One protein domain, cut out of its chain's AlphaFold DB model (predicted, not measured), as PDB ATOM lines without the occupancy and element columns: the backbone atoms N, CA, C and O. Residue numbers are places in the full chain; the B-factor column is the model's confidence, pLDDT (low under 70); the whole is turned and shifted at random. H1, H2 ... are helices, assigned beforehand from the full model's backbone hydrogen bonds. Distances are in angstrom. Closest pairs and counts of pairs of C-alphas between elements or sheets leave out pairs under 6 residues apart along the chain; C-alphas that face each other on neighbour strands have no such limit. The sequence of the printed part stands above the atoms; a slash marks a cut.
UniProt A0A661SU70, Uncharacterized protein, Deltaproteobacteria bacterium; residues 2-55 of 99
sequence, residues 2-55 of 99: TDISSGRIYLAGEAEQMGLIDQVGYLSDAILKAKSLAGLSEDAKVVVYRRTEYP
ATOM      1  N   THR A   2      -7.523  49.383 -50.312       63.41
ATOM      2  CA  THR A   2      -6.066  49.386 -50.450       63.41
ATOM      3  C   THR A   2      -5.609  47.935 -50.446       63.41
ATOM      4  O   THR A   2      -5.965  47.190 -49.537       63.41
ATOM      5  N   ASP A   3      -4.899  47.514 -51.485       78.38
ATOM      6  CA  ASP A   3      -4.434  46.138 -51.601       78.38
ATOM      7  C   ASP A   3      -3.325  45.862 -50.568       78.38
ATOM      8  O   ASP A   3      -2.168  46.265 -50.729       78.38
ATOM      9  N   ILE A   4      -3.711  45.201 -49.475       79.88
ATOM     10  CA  ILE A   4      -2.834  44.781 -48.373       79.88
ATOM     11  C   ILE A   4      -1.895  43.628 -48.767       79.88
ATOM     12  O   ILE A   4      -0.950  43.331 -48.044       79.88
ATOM     13  N   SER A   5      -2.108  42.997 -49.927       78.56
ATOM     14  CA  SER A   5      -1.317  41.854 -50.406       78.56
ATOM     15  C   SER A   5      -0.156  42.241 -51.331       78.56
ATOM     16  O   SER A   5       0.519  41.382 -51.893       78.56
ATOM     17  N   SER A   6       0.146  43.539 -51.430       85.06
ATOM     18  CA  SER A   6       1.222  44.075 -52.277       85.06
ATOM     19  C   SER A   6       2.652  43.748 -51.809       85.06
ATOM     20  O   SER A   6       3.613  44.102 -52.492       85.06
ATOM     21  N   GLY A   7       2.816  43.098 -50.650       84.38
ATOM     22  CA  GLY A   7       4.122  42.750 -50.072       84.38
ATOM     23  C   GLY A   7       4.850  43.913 -49.386       84.38
ATOM     24  O   GLY A   7       6.044  43.814 -49.106       84.38
ATOM     25  N   ARG A   8       4.158  45.029 -49.128       90.56
ATOM     26  CA  ARG A   8       4.721  46.181 -48.408       90.56
ATOM     27  C   ARG A   8       4.907  45.879 -46.920       90.56
ATOM     28  O   ARG A   8       4.218  45.044 -46.345       90.56
ATOM     29  N   ILE A   9       5.845  46.596 -46.308       93.25
ATOM     30  CA  ILE A   9       6.076  46.572 -44.862       93.25
ATOM     31  C   ILE A   9       5.125  47.575 -44.209       93.25
ATOM     32  O   ILE A   9       4.989  48.693 -44.704       93.25
ATOM     33  N   TYR A  10       4.517  47.174 -43.095       93.56
ATOM     34  CA  TYR A  10       3.624  48.003 -42.291       93.56
ATOM     35  C   TYR A  10       4.194  48.176 -40.889       93.56
ATOM     36  O   TYR A  10       4.754  47.237 -40.314       93.56
ATOM     37  N   LEU A  11       4.030  49.366 -40.322       96.19
ATOM     38  CA  LEU A  11       4.232  49.573 -38.894       96.19
ATOM     39  C   LEU A  11       3.114  48.886 -38.107       96.19
ATOM     40  O   LEU A  11       2.009  48.682 -38.609       96.19
ATOM     41  N   ALA A  12       3.386  48.569 -36.842       95.88
ATOM     42  CA  ALA A  12       2.446  47.837 -35.994       95.88
ATOM     43  C   ALA A  12       1.061  48.514 -35.913       95.88
ATOM     44  O   ALA A  12       0.048  47.847 -36.090       95.88
ATOM     45  N   GLY A  13       1.014  49.842 -35.744       96.44
ATOM     46  CA  GLY A  13      -0.254  50.581 -35.704       96.44
ATOM     47  C   GLY A  13      -1.014  50.584 -37.037       96.44
ATOM     48  O   GLY A  13      -2.240  50.533 -37.044       96.44
ATOM     49  N   GLU A  14      -0.311  50.594 -38.174       94.75
ATOM     50  CA  GLU A  14      -0.948  50.482 -39.494       94.75
ATOM     51  C   GLU A  14      -1.533  49.079 -39.694       94.75
ATOM     52  O   GLU A  14      -2.658  48.936 -40.167       94.75
ATOM     53  N   ALA A  15      -0.791  48.046 -39.288       95.19
ATOM     54  CA  ALA A  15      -1.239  46.661 -39.350       95.19
ATOM     55  C   ALA A  15      -2.484  46.419 -38.481       95.19
ATOM     56  O   ALA A  15      -3.400  45.726 -38.916       95.19
ATOM     57  N   GLU A  16      -2.549  47.022 -37.293       96.06
ATOM     58  CA  GLU A  16      -3.714  46.953 -36.401       96.06
ATOM     59  C   GLU A  16      -4.936  47.654 -37.016       96.06
ATOM     60  O   GLU A  16      -6.010  47.064 -37.104       96.06
ATOM     61  N   GLN A  17      -4.770  48.872 -37.548       94.69
ATOM     62  CA  GLN A  17      -5.851  49.603 -38.227       94.69
ATOM     63  C   GLN A  17      -6.397  48.867 -39.459       94.69
ATOM     64  O   GLN A  17      -7.580  48.983 -39.780       94.69
ATOM     65  N   MET A  18      -5.540  48.121 -40.157       93.06
ATOM     66  CA  MET A  18      -5.914  47.296 -41.310       93.06
ATOM     67  C   MET A  18      -6.449  45.910 -40.918       93.06
ATOM     68  O   MET A  18      -6.864  45.163 -41.803       93.06
ATOM     69  N   GLY A  19      -6.442  45.553 -39.629       93.31
ATOM     70  CA  GLY A  19      -6.887  44.247 -39.133       93.31
ATOM     71  C   GLY A  19      -5.953  43.085 -39.485       93.31
ATOM     72  O   GLY A  19      -6.385  41.937 -39.510       93.31
ATOM     73  N   LEU A  20      -4.684  43.364 -39.793       93.94
ATOM     74  CA  LEU A  20      -3.662  42.337 -40.037       93.94
ATOM     75  C   LEU A  20      -3.175  41.680 -38.737       93.94
ATOM     76  O   LEU A  20      -2.671  40.559 -38.767       93.94
ATOM     77  N   ILE A  21      -3.295  42.390 -37.615       95.94
ATOM     78  CA  ILE A  21      -2.980  41.919 -36.263       95.94
ATOM     79  C   ILE A  21      -4.106  42.325 -35.311       95.94
ATOM     80  O   ILE A  21      -4.773  43.331 -35.545       95.94
ATOM     81  N   ASP A  22      -4.276  41.575 -34.224       96.19
ATOM     82  CA  ASP A  22      -5.324  41.849 -33.233       96.19
ATOM     83  C   ASP A  22      -4.912  42.885 -32.176       96.19
ATOM     84  O   ASP A  22      -5.770  43.548 -31.598       96.19
ATOM     85  N   GLN A  23      -3.613  42.974 -31.866       96.81
ATOM     86  CA  GLN A  23      -3.097  43.837 -30.803       96.81
ATOM     87  C   GLN A  23      -1.592  44.103 -30.954       96.81
ATOM     88  O   GLN A  23      -0.821  43.205 -31.308       96.81
ATOM     89  N   VAL A  24      -1.158  45.314 -30.596       97.31
ATOM     90  CA  VAL A  24       0.260  45.665 -30.398       97.31
ATOM     91  C   VAL A  24       0.669  45.469 -28.932       97.31
ATOM     92  O   VAL A  24       0.036  46.009 -28.028       97.31
ATOM     93  N   GLY A  25       1.750  44.725 -28.683       95.81
ATOM     94  CA  GLY A  25       2.256  44.471 -27.330       95.81
ATOM     95  C   GLY A  25       3.584  43.715 -27.305       95.81
ATOM     96  O   GLY A  25       4.184  43.430 -28.344       95.81
ATOM     97  N   TYR A  26       4.045  43.391 -26.102       94.94
ATOM     98  CA  TYR A  26       5.245  42.593 -25.866       94.94
ATOM     99  C   TYR A  26       4.927  41.094 -25.777       94.94
ATOM    100  O   TYR A  26       3.778  40.664 -25.668       94.94
ATOM    101  N   LEU A  27       5.976  40.266 -25.764       91.75
ATOM    102  CA  LEU A  27       5.845  38.811 -25.619       91.75
ATOM    103  C   LEU A  27       5.134  38.408 -24.314       91.75
ATOM    104  O   LEU A  27       4.389  37.429 -24.297       91.75
ATOM    105  N   SER A  28       5.338  39.163 -23.230       92.38
ATOM    106  CA  SER A  28       4.633  38.965 -21.958       92.38
ATOM    107  C   SER A  28       3.119  39.073 -22.116       92.38
ATOM    108  O   SER A  28       2.392  38.248 -21.566       92.38
ATOM    109  N   ASP A  29       2.655  40.036 -22.912       95.44
ATOM    110  CA  ASP A  29       1.231  40.297 -23.124       95.44
ATOM    111  C   ASP A  29       0.599  39.142 -23.904       95.44
ATOM    112  O   ASP A  29      -0.469  38.649 -23.540       95.44
ATOM    113  N   ALA A  30       1.314  38.626 -24.911       95.00
ATOM    114  CA  ALA A  30       0.903  37.442 -25.660       95.00
ATOM    115  C   ALA A  30       0.794  36.194 -24.763       95.00
ATOM    116  O   ALA A  30      -0.172  35.437 -24.872       95.00
ATOM    117  N   ILE A  31       1.746  35.988 -23.841       95.19
ATOM    118  CA  ILE A  31       1.718  34.861 -22.892       95.19
ATOM    119  C   ILE A  31       0.534  34.989 -21.928       95.19
ATOM    120  O   ILE A  31      -0.190  34.014 -21.725       95.19
ATOM    121  N   LEU A  32       0.315  36.172 -21.346       95.38
ATOM    122  CA  LEU A  32      -0.810  36.419 -20.438       95.38
ATOM    123  C   LEU A  32      -2.149  36.214 -21.148       95.38
ATOM    124  O   LEU A  32      -3.037  35.535 -20.627       95.38
ATOM    125  N   LYS A  33      -2.279  36.723 -22.377       96.31
ATOM    126  CA  LYS A  33      -3.478  36.526 -23.193       96.31
ATOM    127  C   LYS A  33      -3.722  35.048 -23.479       96.31
ATOM    128  O   LYS A  33      -4.848  34.585 -23.321       96.31
ATOM    129  N   ALA A  34      -2.682  34.295 -23.839       96.19
ATOM    130  CA  ALA A  34      -2.788  32.860 -24.080       96.19
ATOM    131  C   ALA A  34      -3.224  32.089 -22.822       96.19
ATOM    132  O   ALA A  34      -4.112  31.243 -22.914       96.19
ATOM    133  N   LYS A  35      -2.664  32.409 -21.645       96.81
ATOM    134  CA  LYS A  35      -3.090  31.819 -20.361       96.81
ATOM    135  C   LYS A  35      -4.565  32.087 -20.075       96.81
ATOM    136  O   LYS A  35      -5.301  31.150 -19.774       96.81
ATOM    137  N   SER A  36      -4.990  33.340 -20.233       96.62
ATOM    138  CA  SER A  36      -6.378  33.761 -20.026       96.62
ATOM    139  C   SER A  36      -7.346  33.026 -20.957       96.62
ATOM    140  O   SER A  36      -8.336  32.468 -20.491       96.62
ATOM    141  N   LEU A  37      -7.034  32.951 -22.256       97.12
ATOM    142  CA  LEU A  37      -7.866  32.253 -23.244       97.12
ATOM    143  C   LEU A  37      -7.943  30.741 -22.996       97.12
ATOM    144  O   LEU A  37      -8.970  30.128 -23.273       97.12
ATOM    145  N   ALA A  38      -6.873  30.143 -22.473       97.38
ATOM    146  CA  ALA A  38      -6.811  28.721 -22.156       97.38
ATOM    147  C   ALA A  38      -7.388  28.365 -20.771       97.38
ATOM    148  O   ALA A  38      -7.423  27.186 -20.422       97.38
ATOM    149  N   GLY A  39      -7.815  29.351 -19.971       97.56
ATOM    150  CA  GLY A  39      -8.287  29.124 -18.601       97.56
ATOM    151  C   GLY A  39      -7.203  28.572 -17.668       97.56
ATOM    152  O   GLY A  39      -7.506  27.822 -16.741       97.56
ATOM    153  N   LEU A  40      -5.935  28.891 -17.939       97.00
ATOM    154  CA  LEU A  40      -4.803  28.440 -17.135       97.00
ATOM    155  C   LEU A  40      -4.599  29.345 -15.920       97.00
ATOM    156  O   LEU A  40      -4.883  30.539 -15.955       97.00
ATOM    157  N   SER A  41      -4.043  28.764 -14.860       94.75
ATOM    158  CA  SER A  41      -3.616  29.521 -13.687       94.75
ATOM    159  C   SER A  41      -2.461  30.477 -14.020       94.75
ATOM    160  O   SER A  41      -1.649  30.224 -14.918       94.75
ATOM    161  N   GLU A  42      -2.354  31.566 -13.261       89.31
ATOM    162  CA  GLU A  42      -1.305  32.581 -13.422       89.31
ATOM    163  C   GLU A  42       0.107  32.003 -13.251       89.31
ATOM    164  O   GLU A  42       1.048  32.422 -13.932       89.31
ATOM    165  N   ASP A  43       0.258  30.973 -12.419       92.50
ATOM    166  CA  ASP A  43       1.518  30.264 -12.175       92.50
ATOM    167  C   ASP A  43       1.893  29.250 -13.275       92.50
ATOM    168  O   ASP A  43       2.961  28.632 -13.207       92.50
ATOM    169  N   ALA A  44       1.069  29.104 -14.321       95.50
ATOM    170  CA  ALA A  44       1.389  28.258 -15.465       95.50
ATOM    171  C   ALA A  44       2.743  28.650 -16.081       95.50
ATOM    172  O   ALA A  44       3.049  29.828 -16.305       95.50
ATOM    173  N   LYS A  45       3.572  27.643 -16.369       91.94
ATOM    174  CA  LYS A  45       4.952  27.838 -16.824       91.94
ATOM    175  C   LYS A  45       5.050  27.748 -18.343       91.94
ATOM    176  O   LYS A  45       4.488  26.846 -18.955       91.94
ATOM    177  N   VAL A  46       5.818  28.658 -18.935       90.19
ATOM    178  CA  VAL A  46       6.213  28.575 -20.345       90.19
ATOM    179  C   VAL A  46       7.417  27.645 -20.450       90.19
ATOM    180  O   VAL A  46       8.421  27.856 -19.773       90.19
ATOM    181  N   VAL A  47       7.318  26.619 -21.295       87.88
ATOM    182  CA  VAL A  47       8.396  25.655 -21.551       87.88
ATOM    183  C   VAL A  47       8.862  25.811 -22.995       87.88
ATOM    184  O   VAL A  47       8.044  25.861 -23.911       87.88
ATOM    185  N   VAL A  48      10.177  25.876 -23.205       81.25
ATOM    186  CA  VAL A  48      10.791  25.967 -24.535       81.25
ATOM    187  C   VAL A  48      11.643  24.727 -24.768       81.25
ATOM    188  O   VAL A  48      12.572  24.459 -24.011       81.25
ATOM    189  N   TYR A  49      11.351  23.976 -25.829       77.88
ATOM    190  CA  TYR A  49      12.167  22.830 -26.227       77.88
ATOM    191  C   TYR A  49      13.384  23.286 -27.024       77.88
ATOM    192  O   TYR A  49      13.258  24.023 -28.006       77.88
ATOM    193  N   ARG A  50      14.568  22.813 -26.631       69.44
ATOM    194  CA  ARG A  50      15.838  23.133 -27.294       69.44
ATOM    195  C   ARG A  50      16.634  21.866 -27.552       69.44
ATOM    196  O   ARG A  50      16.584  20.923 -26.773       69.44
ATOM    197  N   ARG A  51      17.361  21.848 -28.673       68.56
ATOM    198  CA  ARG A  51      18.236  20.724 -29.052       68.56
ATOM    199  C   ARG A  51      19.595  20.755 -28.350       68.56
ATOM    200  O   ARG A  51      20.279  19.740 -28.326       68.56
ATOM    201  N   THR A  52      19.997  21.910 -27.829       64.62
ATOM    202  CA  THR A  52      21.297  22.121 -27.190       64.62
ATOM    203  C   THR A  52      21.114  23.114 -26.053       64.62
ATOM    204  O   THR A  52      20.404  24.108 -26.221       64.62
ATOM    205  N   GLU A  53      21.711  22.818 -24.901       62.78
ATOM    206  CA  GLU A  53      21.732  23.717 -23.748       62.78
ATOM    207  C   GLU A  53      22.696  24.878 -24.015       62.78
ATOM    208  O   GLU A  53      23.820  24.670 -24.476       62.78
ATOM    209  N   TYR A  54      22.249  26.102 -23.740       62.72
ATOM    210  CA  TYR A  54      23.075  27.305 -23.812       62.72
ATOM    211  C   TYR A  54      23.173  27.933 -22.415       62.72
ATOM    212  O   TYR A  54      22.148  28.026 -21.737       62.72
ATOM    213  N   PRO A  55      24.361  28.393 -21.982       56.38
ATOM    214  CA  PRO A  55      24.473  29.245 -20.800       56.38
ATOM    215  C   PRO A  55      23.648  30.534 -20.982       56.38
ATOM    216  O   PRO A  55      23.610  31.077 -22.086       56.38
TER     217      PRO A  55
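What this domain is: This is residues 2 to 55 of the 99 residues of an uncharacterized protein of Deltaproteobacteria bacterium (UniProt A0A661SU70). This is a winding, drawn-out chain with little regular structure: two separate short helices, H1 and then H2, are strung along it, and residues 47 to 55 stick out as a free arm at the far end. The printed part has 54 residues and no named strand; its class is all helix, though the named elements hold only 17 residues. The whole is extended, with a radius of gyration of the C-alphas of 16.4 A, and flat, spanning 43 by 31 by 15 A.

How they stand to each other: Look first at H1, residues 12 to 17, and then at H2, residues 27 to 37; they are apart, joined by a short link of 9 residues. In both, every O i to N i+4 pair is within hydrogen-bond range.

Where its parts are: Find C-alpha 12 at (2.446, 47.837, -35.994); from there H1 runs 8.8 A to C-alpha 17. H2 starts at C-alpha 27, (5.845, 38.811, -25.619), and runs 15.4 A to C-alpha 37, (-7.866, 32.253, -23.244).

The domain as a whole: The C-alphas of Thr 2 and Pro 55, the two farthest apart, are 47.1 A apart. The printed part has no cut. Residues 38 to 55 hold no named element, and pLDDT is under 70 at residue 2 and residues 50 to 55.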